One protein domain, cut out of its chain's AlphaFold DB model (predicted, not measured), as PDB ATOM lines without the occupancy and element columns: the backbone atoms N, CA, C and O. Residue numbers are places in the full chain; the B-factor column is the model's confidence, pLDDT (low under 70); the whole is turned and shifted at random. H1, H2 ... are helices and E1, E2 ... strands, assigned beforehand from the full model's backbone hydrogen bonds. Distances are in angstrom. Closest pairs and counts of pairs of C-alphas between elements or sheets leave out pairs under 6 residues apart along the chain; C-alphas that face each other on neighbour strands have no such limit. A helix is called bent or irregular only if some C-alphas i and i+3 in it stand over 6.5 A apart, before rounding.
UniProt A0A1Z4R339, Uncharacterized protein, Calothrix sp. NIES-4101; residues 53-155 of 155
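What this domain is: This is residues 53 to 155 of the 155 residues of an uncharacterized protein of Calothrix sp. NIES-4101 (UniProt A0A1Z4R339). One long helix, H4, makes the core, with H1 packed on one side of it and H2 and H3 on the other. A small ribbon of two strands, E1 and E2, sits by the N-terminal end of H4, and residues 147 to 155 stick out as a tail. The 103 printed residues are mostly helix, in the order H1, E1, H2, H3, E2, H4; the sheet E1 - E2 is antiparallel. The whole is compact, with a radius of gyration of the C-alphas of 14.8 A, and spans 55 by 25 by 24 A, the tail adding to its length.

Where its parts are: H1, residues 60 to 75, begins at C-alpha 60 (-32.623, 4.679, -23.232) and measures 22.7 A. E1 is residues 79 to 81, H2 residues 82 to 92, 15.4 A, and H3 residues 99 to 107, 12.5 A. E2 is residues 123 to 125. H4, residues 126 to 148, measures 32.6 A and ends at C-alpha 148 (-37.760, -0.376, -41.007); it is only just irregular, C-alphas 128 and 131 being 6.9 A apart.

How they stand to each other: H4 is the hub. It touches H1, closest C-alphas Tyr 67 and Ala 134 at 4.8 A, at a steep tilt of 44 degrees, opposite ways. Its residues 133 to 140 alone touch H2, closest C-alphas Leu 89 and Ala 136 at 6.5 A, at a shallow tilt of 22 degrees, the same way. Its residues 129 to 136 alone touch H3, closest C-alphas Trp 105 and Val 132 at 5.2 A, at a steep tilt of 45 degrees, opposite ways. H1 is apart from H2 and H3. E1 and E2 are antiparallel, with N 80 and O 124 within hydrogen-bond range at 3.0 A. Every O i to N i+4 pair is within range in H1, H2 and H3, and 17 of 19 in H4.

The domain as a whole: The printed part has no cut. Without residues 147 to 155, which stand free, the body spans 36 by 26 by 23 A. The link from H3 to E2, residues 108 to 122, is long. Residue 78 and residues 147 to 155 have pLDDT under 70.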
ATOM      1  N   LYS A  53     -25.669  -4.144 -22.651       77.94
ATOM      2  CA  LYS A  53     -25.079  -4.171 -24.009       77.94
ATOM      3  C   LYS A  53     -25.910  -4.914 -25.069       77.94
ATOM      4  O   LYS A  53     -25.681  -4.762 -26.265       77.94
ATOM      5  N   GLN A  54     -26.889  -5.724 -24.669       75.50
ATOM      6  CA  GLN A  54     -27.672  -6.563 -25.591       75.50
ATOM      7  C   GLN A  54     -28.667  -5.772 -26.474       75.50
ATOM      8  O   GLN A  54     -29.077  -6.240 -27.551       75.50
ATOM      9  N   TYR A  55     -29.019  -4.551 -26.059       79.56
ATOM     10  CA  TYR A  55     -30.026  -3.705 -26.705       79.56
ATOM     11  C   TYR A  55     -29.483  -2.344 -27.163       79.56
ATOM     12  O   TYR A  55     -30.242  -1.390 -27.268       79.56
ATOM     13  N   THR A  56     -28.199  -2.261 -27.521       80.25
ATOM     14  CA  THR A  56     -27.515  -1.022 -27.960       80.25
ATOM     15  C   THR A  56     -28.170  -0.277 -29.130       80.25
ATOM     16  O   THR A  56     -27.887   0.894 -29.341       80.25
ATOM     17  N   GLN A  57     -29.043  -0.934 -29.900       86.06
ATOM     18  CA  GLN A  57     -29.805  -0.307 -30.989       86.06
ATOM     19  C   GLN A  57     -31.031   0.483 -30.503       86.06
ATOM     20  O   GLN A  57     -31.619   1.220 -31.291       86.06
ATOM     21  N   LEU A  58     -31.441   0.307 -29.244       89.00
ATOM     22  CA  LEU A  58     -32.550   1.025 -28.631       89.00
ATOM     23  C   LEU A  58     -32.015   2.210 -27.829       89.00
ATOM     24  O   LEU A  58     -31.043   2.098 -27.086       89.00
ATOM     25  N   SER A  59     -32.695   3.346 -27.946       92.06
ATOM     26  CA  SER A  59     -32.464   4.488 -27.064       92.06
ATOM     27  C   SER A  59     -32.861   4.156 -25.622       92.06
ATOM     28  O   SER A  59     -33.758   3.345 -25.379       92.06
ATOM     29  N   LEU A  60     -32.267   4.850 -24.647       91.00
ATOM     30  CA  LEU A  60     -32.623   4.679 -23.232       91.00
ATOM     31  C   LEU A  60     -34.124   4.909 -22.976       91.00
ATOM     32  O   LEU A  60     -34.737   4.168 -22.216       91.00
ATOM     33  N   LYS A  61     -34.738   5.878 -23.670       93.56
ATOM     34  CA  LYS A  61     -36.185   6.130 -23.603       93.56
ATOM     35  C   LYS A  61     -36.998   4.904 -24.036       93.56
ATOM     36  O   LYS A  61     -37.957   4.545 -23.364       93.56
ATOM     37  N   GLN A  62     -36.596   4.227 -25.115       93.88
ATOM     38  CA  GLN A  62     -37.250   2.992 -25.566       93.88
ATOM     39  C   GLN A  62     -37.077   1.848 -24.559       93.88
ATOM     40  O   GLN A  62     -38.041   1.128 -24.306       93.88
ATOM     41  N   LEU A  63     -35.890   1.702 -23.960       94.31
ATOM     42  CA  LEU A  63     -35.641   0.690 -22.928       94.31
ATOM     43  C   LEU A  63     -36.538   0.902 -21.703       94.31
ATOM     44  O   LEU A  63     -37.202  -0.034 -21.260       94.31
ATOM     45  N   ILE A  64     -36.607   2.139 -21.204       94.88
ATOM     46  CA  ILE A  64     -37.463   2.507 -20.070       94.88
ATOM     47  C   ILE A  64     -38.936   2.271 -20.416       94.88
ATOM     48  O   ILE A  64     -39.652   1.655 -19.635       94.88
ATOM     49  N   ASN A  65     -39.384   2.675 -21.608       95.00
ATOM     50  CA  ASN A  65     -40.759   2.437 -22.050       95.00
ATOM     51  C   ASN A  65     -41.121   0.948 -22.086       95.00
ATOM     52  O   ASN A  65     -42.208   0.586 -21.648       95.00
ATOM     53  N   CYS A  66     -40.227   0.081 -22.574       94.06
ATOM     54  CA  CYS A  66     -40.458  -1.367 -22.558       94.06
ATOM     55  C   CYS A  66     -40.609  -1.888 -21.124       94.06
ATOM     56  O   CYS A  66     -41.468  -2.724 -20.859       94.06
ATOM     57  N   TYR A  67     -39.799  -1.382 -20.193       94.44
ATOM     58  CA  TYR A  67     -39.873  -1.774 -18.789       94.44
ATOM     59  C   TYR A  67     -41.172  -1.301 -18.116       94.44
ATOM     60  O   TYR A  67     -41.860  -2.100 -17.487       94.44
ATOM     61  N   VAL A  68     -41.568  -0.039 -18.311       93.81
ATOM     62  CA  VAL A  68     -42.830   0.506 -17.775       93.81
ATOM     63  C   VAL A  68     -44.042  -0.225 -18.360       93.81
ATOM     64  O   VAL A  68     -44.986  -0.545 -17.640       93.81
ATOM     65  N   GLN A  69     -44.021  -0.545 -19.657       92.62
ATOM     66  CA  GLN A  69     -45.059  -1.375 -20.269       92.62
ATOM     67  C   GLN A  69     -45.103  -2.771 -19.645       92.62
ATOM     68  O   GLN A  69     -46.187  -3.254 -19.337       92.62
ATOM     69  N   ALA A  70     -43.950  -3.396 -19.395       92.44
ATOM     70  CA  ALA A  70     -43.900  -4.683 -18.714       92.44
ATOM     71  C   ALA A  70     -44.520  -4.617 -17.312       92.44
ATOM     72  O   ALA A  70     -45.336  -5.471 -16.986       92.44
ATOM     73  N   GLN A  71     -44.212  -3.580 -16.521       91.81
ATOM     74  CA  GLN A  71     -44.832  -3.369 -15.207       91.81
ATOM     75  C   GLN A  71     -46.359  -3.259 -15.291       91.81
ATOM     76  O   GLN A  71     -47.057  -3.791 -14.435       91.81
ATOM     77  N   ARG A  72     -46.898  -2.594 -16.320       90.06
ATOM     78  CA  ARG A  72     -48.353  -2.512 -16.532       90.06
ATOM     79  C   ARG A  72     -48.951  -3.877 -16.864       90.06
ATOM     80  O   ARG A  72     -49.943  -4.252 -16.260       90.06
ATOM     81  N   LEU A  73     -48.304  -4.632 -17.752       87.56
ATOM     82  CA  LEU A  73     -48.767  -5.959 -18.168       87.56
ATOM     83  C   LEU A  73     -48.857  -6.949 -17.007       87.56
ATOM     84  O   LEU A  73     -49.792  -7.738 -16.949       87.56
ATOM     85  N   VAL A  74     -47.884  -6.926 -16.096       86.56
ATOM     86  CA  VAL A  74     -47.909  -7.830 -14.942       86.56
ATOM     87  C   VAL A  74     -48.763  -7.315 -13.787       86.56
ATOM     88  O   VAL A  74     -49.241  -8.129 -13.014       86.56
ATOM     89  N   LYS A  75     -49.035  -6.006 -13.677       82.62
ATOM     90  CA  LYS A  75     -49.924  -5.466 -12.626       82.62
ATOM     91  C   LYS A  75     -51.356  -6.002 -12.695       82.62
ATOM     92  O   LYS A  75     -52.053  -5.985 -11.688       82.62
ATOM     93  N   GLU A  76     -51.792  -6.473 -13.859       74.81
ATOM     94  CA  GLU A  76     -53.146  -6.995 -14.073       74.81
ATOM     95  C   GLU A  76     -53.328  -8.442 -13.576       74.81
ATOM     96  O   GLU A  76     -54.449  -8.949 -13.567       74.81
ATOM     97  N   GLN A  77     -52.258  -9.134 -13.167       72.88
ATOM     98  CA  GLN A  77     -52.309 -10.545 -12.772       72.88
ATOM     99  C   GLN A  77     -51.439 -10.778 -11.537       72.88
ATOM    100  O   GLN A  77     -50.311 -10.321 -11.502       72.88
ATOM    101  N   VAL A  78     -51.922 -11.509 -10.528       67.81
ATOM    102  CA  VAL A  78     -51.148 -11.754  -9.288       67.81
ATOM    103  C   VAL A  78     -50.195 -12.944  -9.450       67.81
ATOM    104  O   VAL A  78     -49.033 -12.888  -9.054       67.81
ATOM    105  N   ILE A  79     -50.669 -14.021 -10.080       72.69
ATOM    106  CA  ILE A  79     -49.914 -15.260 -10.291       72.69
ATOM    107  C   ILE A  79     -50.105 -15.713 -11.734       72.69
ATOM    108  O   ILE A  79     -51.238 -15.821 -12.202       72.69
ATOM    109  N   ILE A  80     -49.006 -16.036 -12.423       82.69
ATOM    110  CA  ILE A  80     -49.051 -16.497 -13.814       82.69
ATOM    111  C   ILE A  80     -48.344 -17.848 -13.946       82.69
ATOM    112  O   ILE A  80     -47.179 -18.010 -13.578       82.69
ATOM    113  N   LYS A  81     -49.053 -18.844 -14.489       91.75
ATOM    114  CA  LYS A  81     -48.495 -20.176 -14.761       91.75
ATOM    115  C   LYS A  81     -47.448 -20.098 -15.874       91.75
ATOM    116  O   LYS A  81     -47.683 -19.452 -16.894       91.75
ATOM    117  N   GLY A  82     -46.324 -20.800 -15.719       90.62
ATOM    118  CA  GLY A  82     -45.202 -20.754 -16.664       90.62
ATOM    119  C   GLY A  82     -45.576 -21.050 -18.119       90.62
ATOM    120  O   GLY A  82     -45.086 -20.372 -19.018       90.62
ATOM    121  N   ASP A  83     -46.477 -22.007 -18.363       93.06
ATOM    122  CA  ASP A  83     -47.001 -22.290 -19.711       93.06
ATOM    123  C   ASP A  83     -47.741 -21.086 -20.317       93.06
ATOM    124  O   ASP A  83     -47.525 -20.731 -21.476       93.06
ATOM    125  N   THR A  84     -48.564 -20.405 -19.515       91.38
ATOM    126  CA  THR A  84     -49.292 -19.197 -19.923       91.38
ATOM    127  C   THR A  84     -48.325 -18.067 -20.260       91.38
ATOM    128  O   THR A  84     -48.436 -17.470 -21.329       91.38
ATOM    129  N   VAL A  85     -47.329 -17.822 -19.398       92.19
ATOM    130  CA  VAL A  85     -46.287 -16.813 -19.656       92.19
ATOM    131  C   VAL A  85     -45.554 -17.139 -20.954       92.19
ATOM    132  O   VAL A  85     -45.375 -16.271 -21.803       92.19
ATOM    133  N   PHE A  86     -45.148 -18.394 -21.138       93.12
ATOM    134  CA  PHE A  86     -44.400 -18.813 -22.317       93.12
ATOM    135  C   PHE A  86     -45.182 -18.575 -23.615       93.12
ATOM    136  O   PHE A  86     -44.640 -17.992 -24.556       93.12
ATOM    137  N   LYS A  87     -46.467 -18.953 -23.648       91.88
ATOM    138  CA  LYS A  87     -47.356 -18.718 -24.798       91.88
ATOM    139  C   LYS A  87     -47.573 -17.234 -25.071       91.88
ATOM    140  O   LYS A  87     -47.559 -16.818 -26.228       91.88
ATOM    141  N   GLU A  88     -47.725 -16.423 -24.030       91.00
ATOM    142  CA  GLU A  88     -47.900 -14.978 -24.180       91.00
ATOM    143  C   GLU A  88     -46.633 -14.312 -24.745       91.00
ATOM    144  O   GLU A  88     -46.709 -13.506 -25.677       91.00
ATOM    145  N   LEU A  89     -45.449 -14.703 -24.261       92.56
ATOM    146  CA  LEU A  89     -44.166 -14.235 -24.796       92.56
ATOM    147  C   LEU A  89     -43.997 -14.629 -26.269       92.56
ATOM    148  O   LEU A  89     -43.568 -13.813 -27.088       92.56
ATOM    149  N   GLN A  90     -44.366 -15.860 -26.623       92.06
ATOM    150  CA  GLN A  90     -44.373 -16.345 -28.002       92.06
ATOM    151  C   GLN A  90     -45.308 -15.525 -28.896       92.06
ATOM    152  O   GLN A  90     -44.885 -15.044 -29.950       92.06
ATOM    153  N   LYS A  91     -46.549 -15.298 -28.454       89.62
ATOM    154  CA  LYS A  91     -47.549 -14.508 -29.180       89.62
ATOM    155  C   LYS A  91     -47.061 -13.084 -29.444       89.62
ATOM    156  O   LYS A  91     -47.052 -12.652 -30.596       89.62
ATOM    157  N   ARG A  92     -46.587 -12.381 -28.411       87.25
ATOM    158  CA  ARG A  92     -46.072 -11.000 -28.525       87.25
ATOM    159  C   ARG A  92     -44.914 -10.895 -29.499       87.25
ATOM    160  O   ARG A  92     -44.870 -10.028 -30.361       87.25
ATOM    161  N   THR A  93     -43.999 -11.850 -29.423       90.00
ATOM    162  CA  THR A  93     -42.803 -11.859 -30.268       90.00
ATOM    163  C   THR A  93     -43.033 -12.505 -31.634       90.00
ATOM    164  O   THR A  93     -42.077 -12.728 -32.384       90.00
ATOM    165  N   LYS A  94     -44.298 -12.782 -31.987       91.00
ATOM    166  CA  LYS A  94     -44.728 -13.385 -33.256       91.00
ATOM    167  C   LYS A  94     -44.002 -14.700 -33.555       91.00
ATOM    168  O   LYS A  94     -43.616 -14.946 -34.694       91.00
ATOM    169  N   ASN A  95     -43.753 -15.504 -32.520       88.31
ATOM    170  CA  ASN A  95     -43.031 -16.781 -32.575       88.31
ATOM    171  C   ASN A  95     -41.616 -16.707 -33.181       88.31
ATOM    172  O   ASN A  95     -41.044 -17.729 -33.551       88.31
ATOM    173  N   LYS A  96     -41.025 -15.511 -33.279       90.00
ATOM    174  CA  LYS A  96     -39.683 -15.314 -33.842       90.00
ATOM    175  C   LYS A  96     -38.536 -15.814 -32.953       90.00
ATOM    176  O   LYS A  96     -37.574 -16.351 -33.502       90.00
ATOM    177  N   PRO A  97     -38.535 -15.606 -31.622       90.62
ATOM    178  CA  PRO A  97     -37.422 -16.052 -30.797       90.62
ATOM    179  C   PRO A  97     -37.453 -17.572 -30.622       90.62
ATOM    180  O   PRO A  97     -38.484 -18.161 -30.303       90.62
ATOM    181  N   HIS A  98     -36.284 -18.203 -30.749       92.56
ATOM    182  CA  HIS A  98     -36.123 -19.611 -30.391       92.56
ATOM    183  C   HIS A  98     -36.445 -19.835 -28.905       92.56
ATOM    184  O   HIS A  98     -36.158 -18.970 -28.072       92.56
ATOM    185  N   ARG A  99     -36.937 -21.028 -28.543       90.31
ATOM    186  CA  ARG A  99     -37.270 -21.405 -27.155       90.31
ATOM    187  C   ARG A  99     -36.147 -21.091 -26.161       90.31
ATOM    188  O   ARG A  99     -36.409 -20.550 -25.093       90.31
ATOM    189  N   THR A 100     -34.895 -21.362 -26.522       92.00
ATOM    190  CA  THR A 100     -33.717 -21.048 -25.690       92.00
ATOM    191  C   THR A 100     -33.583 -19.554 -25.393       92.00
ATOM    192  O   THR A 100     -33.155 -19.185 -24.307       92.00
ATOM    193  N   THR A 101     -33.970 -18.683 -26.329       92.88
ATOM    194  CA  THR A 101     -33.964 -17.226 -26.121       92.88
ATOM    195  C   THR A 101     -34.981 -16.834 -25.059       92.88
ATOM    196  O   THR A 101     -34.650 -16.075 -24.156       92.88
ATOM    197  N   ILE A 102     -36.183 -17.412 -25.127       92.50
ATOM    198  CA  ILE A 102     -37.225 -17.186 -24.123       92.50
ATOM    199  C   ILE A 102     -36.746 -17.678 -22.754       92.50
ATOM    200  O   ILE A 102     -36.811 -16.933 -21.784       92.50
ATOM    201  N   ILE A 103     -36.181 -18.888 -22.674       92.56
ATOM    202  CA  ILE A 103     -35.640 -19.440 -21.419       92.56
ATOM    203  C   ILE A 103     -34.537 -18.541 -20.836       92.56
ATOM    204  O   ILE A 103     -34.521 -18.320 -19.627       92.56
ATOM    205  N   ARG A 104     -33.657 -17.963 -21.666       92.25
ATOM    206  CA  ARG A 104     -32.633 -17.009 -21.200       92.25
ATOM    207  C   ARG A 104     -33.232 -15.761 -20.551       92.25
ATOM    208  O   ARG A 104     -32.644 -15.236 -19.612       92.25
ATOM    209  N   TRP A 105     -34.399 -15.297 -20.997       94.19
ATOM    210  CA  TRP A 105     -35.077 -14.180 -20.331       94.19
ATOM    211  C   TRP A 105     -35.477 -14.535 -18.901       94.19
ATOM    212  O   TRP A 105     -35.277 -13.713 -18.012       94.19
ATOM    213  N   PHE A 106     -35.948 -15.763 -18.655       93.88
ATOM    214  CA  PHE A 106     -36.204 -16.251 -17.295       93.88
ATOM    215  C   PHE A 106     -34.910 -16.386 -16.489       93.88
ATOM    216  O   PHE A 106     -34.869 -15.941 -15.347       93.88
ATOM    217  N   GLN A 107     -33.847 -16.939 -17.082       91.25
ATOM    218  CA  GLN A 107     -32.551 -17.118 -16.410       91.25
ATOM    219  C   GLN A 107     -31.971 -15.808 -15.870       91.25
ATOM    220  O   GLN A 107     -31.438 -15.778 -14.767       91.25
ATOM    221  N   ASN A 108     -32.117 -14.721 -16.626       87.12
ATOM    222  CA  ASN A 108     -31.583 -13.413 -16.249       87.12
ATOM    223  C   ASN A 108     -32.497 -12.622 -15.296       87.12
ATOM    224  O   ASN A 108     -32.107 -11.552 -14.833       87.12
ATOM    225  N   SER A 109     -33.721 -13.097 -15.053       88.38
ATOM    226  CA  SER A 109     -34.775 -12.299 -14.413       88.38
ATOM    227  C   SER A 109     -35.338 -12.919 -13.143       88.38
ATOM    228  O   SER A 109     -35.770 -12.186 -12.259       88.38
ATOM    229  N   VAL A 110     -35.355 -14.249 -13.055       90.62
ATOM    230  CA  VAL A 110     -36.078 -14.988 -12.018       90.62
ATOM    231  C   VAL A 110     -35.110 -15.859 -11.230       90.62
ATOM    232  O   VAL A 110     -34.185 -16.440 -11.794       90.62
ATOM    233  N   LYS A 111     -35.337 -16.000  -9.921       88.75
ATOM    234  CA  LYS A 111     -34.557 -16.929  -9.098       88.75
ATOM    235  C   LYS A 111     -34.898 -18.384  -9.462       88.75
ATOM    236  O   LYS A 111     -36.079 -18.707  -9.666       88.75
ATOM    237  N   PRO A 112     -33.900 -19.280  -9.547       91.38
ATOM    238  CA  PRO A 112     -34.162 -20.683  -9.816       91.38
ATOM    239  C   PRO A 112     -34.862 -21.333  -8.618       91.38
ATOM    240  O   PRO A 112     -34.523 -21.064  -7.469       91.38
ATOM    241  N   ILE A 113     -35.811 -22.226  -8.895       88.62
ATOM    242  CA  ILE A 113     -36.421 -23.117  -7.900       88.62
ATOM    243  C   ILE A 113     -36.091 -24.540  -8.334       88.62
ATOM    244  O   ILE A 113     -36.286 -24.887  -9.499       88.62
ATOM    245  N   ASN A 114     -35.542 -25.354  -7.428       88.19
ATOM    246  CA  ASN A 114     -35.080 -26.716  -7.730       88.19
ATOM    247  C   ASN A 114     -34.122 -26.764  -8.940       88.19
ATOM    248  O   ASN A 114     -34.254 -27.605  -9.828       88.19
ATOM    249  N   GLY A 115     -33.208 -25.789  -9.026       88.31
ATOM    250  CA  GLY A 115     -32.241 -25.665 -10.125       88.31
ATOM    251  C   GLY A 115     -32.824 -25.201 -11.468       88.31
ATOM    252  O   GLY A 115     -32.088 -25.103 -12.448       88.31
ATOM    253  N   LYS A 116     -34.127 -24.890 -11.547       88.69
ATOM    254  CA  LYS A 116     -34.801 -24.481 -12.787       88.69
ATOM    255  C   LYS A 116     -35.269 -23.029 -12.729       88.69
ATOM    256  O   LYS A 116     -36.005 -22.623 -11.833       88.69
ATOM    257  N   PHE A 117     -34.892 -22.261 -13.747       90.94
ATOM    258  CA  PHE A 117     -35.364 -20.886 -13.958       90.94
ATOM    259  C   PHE A 117     -36.744 -20.851 -14.628       90.94
ATOM    260  O   PHE A 117     -37.586 -20.008 -14.317       90.94
ATOM    261  N   PHE A 118     -36.989 -21.807 -15.528       93.75
ATOM    262  CA  PHE A 118     -38.251 -21.968 -16.237       93.75
ATOM    263  C   PHE A 118     -38.875 -23.339 -15.956       93.75
ATOM    264  O   PHE A 118     -38.241 -24.365 -16.205       93.75
ATOM    265  N   ASP A 119     -40.126 -23.353 -15.500       92.06
ATOM    266  CA  ASP A 119     -40.972 -24.542 -15.433       92.06
ATOM    267  C   ASP A 119     -42.400 -24.180 -15.869       92.06
ATOM    268  O   ASP A 119     -43.003 -23.236 -15.361       92.06
ATOM    269  N   LYS A 120     -42.957 -24.951 -16.809       92.25
ATOM    270  CA  LYS A 120     -44.315 -24.755 -17.338       92.25
ATOM    271  C   LYS A 120     -45.404 -24.884 -16.264       92.25
ATOM    272  O   LYS A 120     -46.483 -24.312 -16.412       92.25
ATOM    273  N   ASN A 121     -45.125 -25.640 -15.206       92.06
ATOM    274  CA  ASN A 121     -46.040 -25.905 -14.103       92.06
ATOM    275  C   ASN A 121     -45.816 -24.965 -12.915       92.06
ATOM    276  O   ASN A 121     -46.651 -24.944 -12.015       92.06
ATOM    277  N   ARG A 122     -44.726 -24.184 -12.903       91.50
ATOM    278  CA  ARG A 122     -44.472 -23.211 -11.839       91.50
ATOM    279  C   ARG A 122     -45.461 -22.053 -11.934       91.50
ATOM    280  O   ARG A 122     -45.714 -21.516 -13.014       91.50
ATOM    281  N   SER A 123     -45.966 -21.658 -10.774       91.62
ATOM    282  CA  SER A 123     -46.658 -20.395 -10.554       91.62
ATOM    283  C   SER A 123     -45.619 -19.315 -10.270       91.62
ATOM    284  O   SER A 123     -44.884 -19.407  -9.286       91.62
ATOM    285  N   TYR A 124     -45.511 -18.335 -11.159       91.25
ATOM    286  CA  TYR A 124     -44.611 -17.196 -10.996       91.25
ATOM    287  C   TYR A 124     -45.358 -16.036 -10.360       91.25
ATOM    288  O   TYR A 124     -46.513 -15.785 -10.719       91.25
ATOM    289  N   GLN A 125     -44.685 -15.313  -9.466       89.38
ATOM    290  CA  GLN A 125     -45.192 -14.023  -9.018       89.38
ATOM    291  C   GLN A 125     -45.053 -13.023 -10.161       89.38
ATOM    292  O   GLN A 125     -44.061 -13.028 -10.896       89.38
ATOM    293  N   ALA A 126     -46.048 -12.163 -10.323       87.56
ATOM    294  CA  ALA A 126     -46.100 -11.225 -11.438       87.56
ATOM    295  C   ALA A 126     -44.891 -10.274 -11.474       87.56
ATOM    296  O   ALA A 126     -44.335  -9.990 -12.536       87.56
ATOM    297  N   GLU A 127     -44.414  -9.865 -10.300       86.50
ATOM    298  CA  GLU A 127     -43.230  -9.020 -10.120       86.50
ATOM    299  C   GLU A 127     -41.954  -9.663 -10.690       86.50
ATOM    300  O   GLU A 127     -41.153  -8.992 -11.345       86.50
ATOM    301  N   GLU A 128     -41.794 -10.984 -10.542       88.19
ATOM    302  CA  GLU A 128     -40.651 -11.725 -11.100       88.19
ATOM    303  C   GLU A 128     -40.640 -11.675 -12.638       88.19
ATOM    304  O   GLU A 128     -39.591 -11.779 -13.280       88.19
ATOM    305  N   LEU A 129     -41.813 -11.504 -13.247       92.56
ATOM    306  CA  LEU A 129     -41.990 -11.544 -14.692       92.56
ATOM    307  C   LEU A 129     -41.801 -10.184 -15.365       92.56
ATOM    308  O   LEU A 129     -41.658 -10.156 -16.588       92.56
ATOM    309  N   VAL A 130     -41.715  -9.076 -14.615       92.69
ATOM    310  CA  VAL A 130     -41.493  -7.729 -15.183       92.69
ATOM    311  C   VAL A 130     -40.287  -7.738 -16.124       92.69
ATOM    312  O   VAL A 130     -40.381  -7.336 -17.281       92.69
ATOM    313  N   LYS A 131     -39.144  -8.252 -15.656       92.25
ATOM    314  CA  LYS A 131     -37.892  -8.282 -16.433       92.25
ATOM    315  C   LYS A 131     -37.956  -9.262 -17.615       92.25
ATOM    316  O   LYS A 131     -37.353  -9.005 -18.663       92.25
ATOM    317  N   VAL A 132     -38.743 -10.334 -17.495       94.19
ATOM    318  CA  VAL A 132     -38.990 -11.293 -18.585       94.19
ATOM    319  C   VAL A 132     -39.787 -10.625 -19.707       94.19
ATOM    320  O   VAL A 132     -39.357 -10.634 -20.862       94.19
ATOM    321  N   PHE A 133     -40.908  -9.982 -19.373       94.50
ATOM    322  CA  PHE A 133     -41.727  -9.249 -20.338       94.50
ATOM    323  C   PHE A 133     -40.992  -8.048 -20.931       94.50
ATOM    324  O   PHE A 133     -41.065  -7.828 -22.140       94.50
ATOM    325  N   ALA A 134     -40.212  -7.319 -20.128       93.88
ATOM    326  CA  ALA A 134     -39.379  -6.226 -20.618       93.88
ATOM    327  C   ALA A 134     -38.381  -6.722 -21.678       93.88
ATOM    328  O   ALA A 134     -38.241  -6.099 -22.729       93.88
ATOM    329  N   SER A 135     -37.752  -7.881 -21.457       93.44
ATOM    330  CA  SER A 135     -36.824  -8.487 -22.420       93.44
ATOM    331  C   SER A 135     -37.501  -8.843 -23.749       93.44
ATOM    332  O   SER A 135     -36.911  -8.646 -24.817       93.44
ATOM    333  N   ALA A 136     -38.744  -9.326 -23.699       93.88
ATOM    334  CA  ALA A 136     -39.535  -9.633 -24.887       93.88
ATOM    335  C   ALA A 136     -39.955  -8.369 -25.653       93.88
ATOM    336  O   ALA A 136     -39.803  -8.322 -26.874       93.88
ATOM    337  N   LEU A 137     -40.395  -7.323 -24.946       93.56
ATOM    338  CA  LEU A 137     -40.739  -6.025 -25.541       93.56
ATOM    339  C   LEU A 137     -39.514  -5.353 -26.179       93.56
ATOM    340  O   LEU A 137     -39.584  -4.854 -27.300       93.56
ATOM    341  N   MET A 138     -38.352  -5.408 -25.521       94.19
ATOM    342  CA  MET A 138     -37.093  -4.912 -26.090       94.19
ATOM    343  C   MET A 138     -36.670  -5.722 -27.320       94.19
ATOM    344  O   MET A 138     -36.171  -5.159 -28.298       94.19
ATOM    345  N   TYR A 139     -36.873  -7.043 -27.305       92.56
ATOM    346  CA  TYR A 139     -36.633  -7.885 -28.475       92.56
ATOM    347  C   TYR A 139     -37.533  -7.473 -29.646       92.56
ATOM    348  O   TYR A 139     -37.030  -7.272 -30.751       92.56
ATOM    349  N   GLU A 140     -38.833  -7.302 -29.406       91.62
ATOM    350  CA  GLU A 140     -39.794  -6.852 -30.412       91.62
ATOM    351  C   GLU A 140     -39.410  -5.482 -30.988       91.62
ATOM    352  O   GLU A 140     -39.249  -5.352 -32.203       91.62
ATOM    353  N   ALA A 141     -39.154  -4.492 -30.128       90.62
ATOM    354  CA  ALA A 141     -38.758  -3.148 -30.540       90.62
ATOM    355  C   ALA A 141     -37.492  -3.164 -31.414       90.62
ATOM    356  O   ALA A 141     -37.434  -2.514 -32.461       90.62
ATOM    357  N   LYS A 142     -36.489  -3.968 -31.037       90.19
ATOM    358  CA  LYS A 142     -35.255  -4.140 -31.819       90.19
ATOM    359  C   LYS A 142     -35.526  -4.751 -33.196       90.19
ATOM    360  O   LYS A 142     -34.904  -4.345 -34.175       90.19
ATOM    361  N   GLN A 143     -36.430  -5.726 -33.293       86.94
ATOM    362  CA  GLN A 143     -36.781  -6.337 -34.579       86.94
ATOM    363  C   GLN A 143     -37.525  -5.360 -35.493       86.94
ATOM    364  O   GLN A 143     -37.241  -5.323 -36.689       86.94
ATOM    365  N   SER A 144     -38.413  -4.533 -34.941       84.56
ATOM    366  CA  SER A 144     -39.129  -3.502 -35.701       84.56
ATOM    367  C   SER A 144     -38.177  -2.479 -36.331       84.56
ATOM    368  O   SER A 144     -38.329  -2.145 -37.504       84.56
ATOM    369  N   LEU A 145     -37.118  -2.070 -35.620       84.12
ATOM    370  CA  LEU A 145     -36.075  -1.194 -36.178       84.12
ATOM    371  C   LEU A 145     -35.302  -1.840 -37.335       84.12
ATOM    372  O   LEU A 145     -34.965  -1.171 -38.311       84.12
ATOM    373  N   LYS A 146     -35.011  -3.144 -37.250       76.12
ATOM    374  CA  LYS A 146     -34.327  -3.872 -38.331       76.12
ATOM    375  C   LYS A 146     -35.182  -3.989 -39.590       76.12
ATOM    376  O   LYS A 146     -34.629  -3.999 -40.684       76.12
ATOM    377  N   LEU A 147     -36.498  -4.114 -39.434       68.88
ATOM    378  CA  LEU A 147     -37.429  -4.195 -40.557       68.88
ATOM    379  C   LEU A 147     -37.605  -2.829 -41.232       68.88
ATOM    380  O   LEU A 147     -37.534  -2.770 -42.453       68.88
ATOM    381  N   GLY A 148     -37.707  -1.740 -40.459       62.47
ATOM    382  CA  GLY A 148     -37.760  -0.376 -41.007       62.47
ATOM    383  C   GLY A 148     -36.536  -0.028 -41.865       62.47
ATOM    384  O   GLY A 148     -36.682   0.470 -42.973       62.47
ATOM    385  N   LYS A 149     -35.332  -0.421 -41.427       58.19
ATOM    386  CA  LYS A 149     -34.084  -0.206 -42.184       58.19
ATOM    387  C   LYS A 149     -33.954  -1.026 -43.475       58.19
ATOM    388  O   LYS A 149     -33.072  -0.744 -44.276       58.19
ATOM    389  N   LYS A 150     -34.766  -2.073 -43.680       54.19
ATOM    390  CA  LYS A 150     -34.717  -2.888 -44.909       54.19
ATOM    391  C   LYS A 150     -35.542  -2.302 -46.057       54.19
ATOM    392  O   LYS A 150     -35.318  -2.714 -47.191       54.19
ATOM    393  N   HIS A 151     -36.455  -1.374 -45.775       48.38
ATOM    394  CA  HIS A 151     -37.307  -0.741 -46.786       48.38
ATOM    395  C   HIS A 151     -36.717   0.552 -47.377       48.38
ATOM    396  O   HIS A 151     -37.247   1.053 -48.360       48.38
ATOM    397  N   GLU A 152     -35.589   1.044 -46.858       40.84
ATOM    398  CA  GLU A 152     -34.828   2.174 -47.415       40.84
ATOM    399  C   GLU A 152     -33.610   1.677 -48.215       40.84
ATOM    400  O   GLU A 152     -32.462   1.990 -47.901       40.84
ATOM    401  N   LYS A 153     -33.835   0.852 -49.243       34.00
ATOM    402  CA  LYS A 153     -32.845   0.703 -50.316       34.00
ATOM    403  C   LYS A 153     -33.306   1.566 -51.492       34.00
ATOM    404  O   LYS A 153     -34.331   1.218 -52.075       34.00
ATOM    405  N   PRO A 154     -32.609   2.667 -51.825       47.59
ATOM    406  CA  PRO A 154     -32.878   3.378 -53.062       47.59
ATOM    407  C   PRO A 154     -32.473   2.461 -54.221       47.59
ATOM    408  O   PRO A 154     -31.364   1.918 -54.226       47.59
ATOM    409  N   HIS A 155     -33.418   2.227 -55.128       39.34
ATOM    410  CA  HIS A 155     -33.115   1.802 -56.489       39.34
ATOM    411  C   HIS A 155     -32.605   3.001 -57.283       39.34
ATOM    412  O   HIS A 155     -33.113   4.118 -57.026       39.34
TER     413      HIS A 155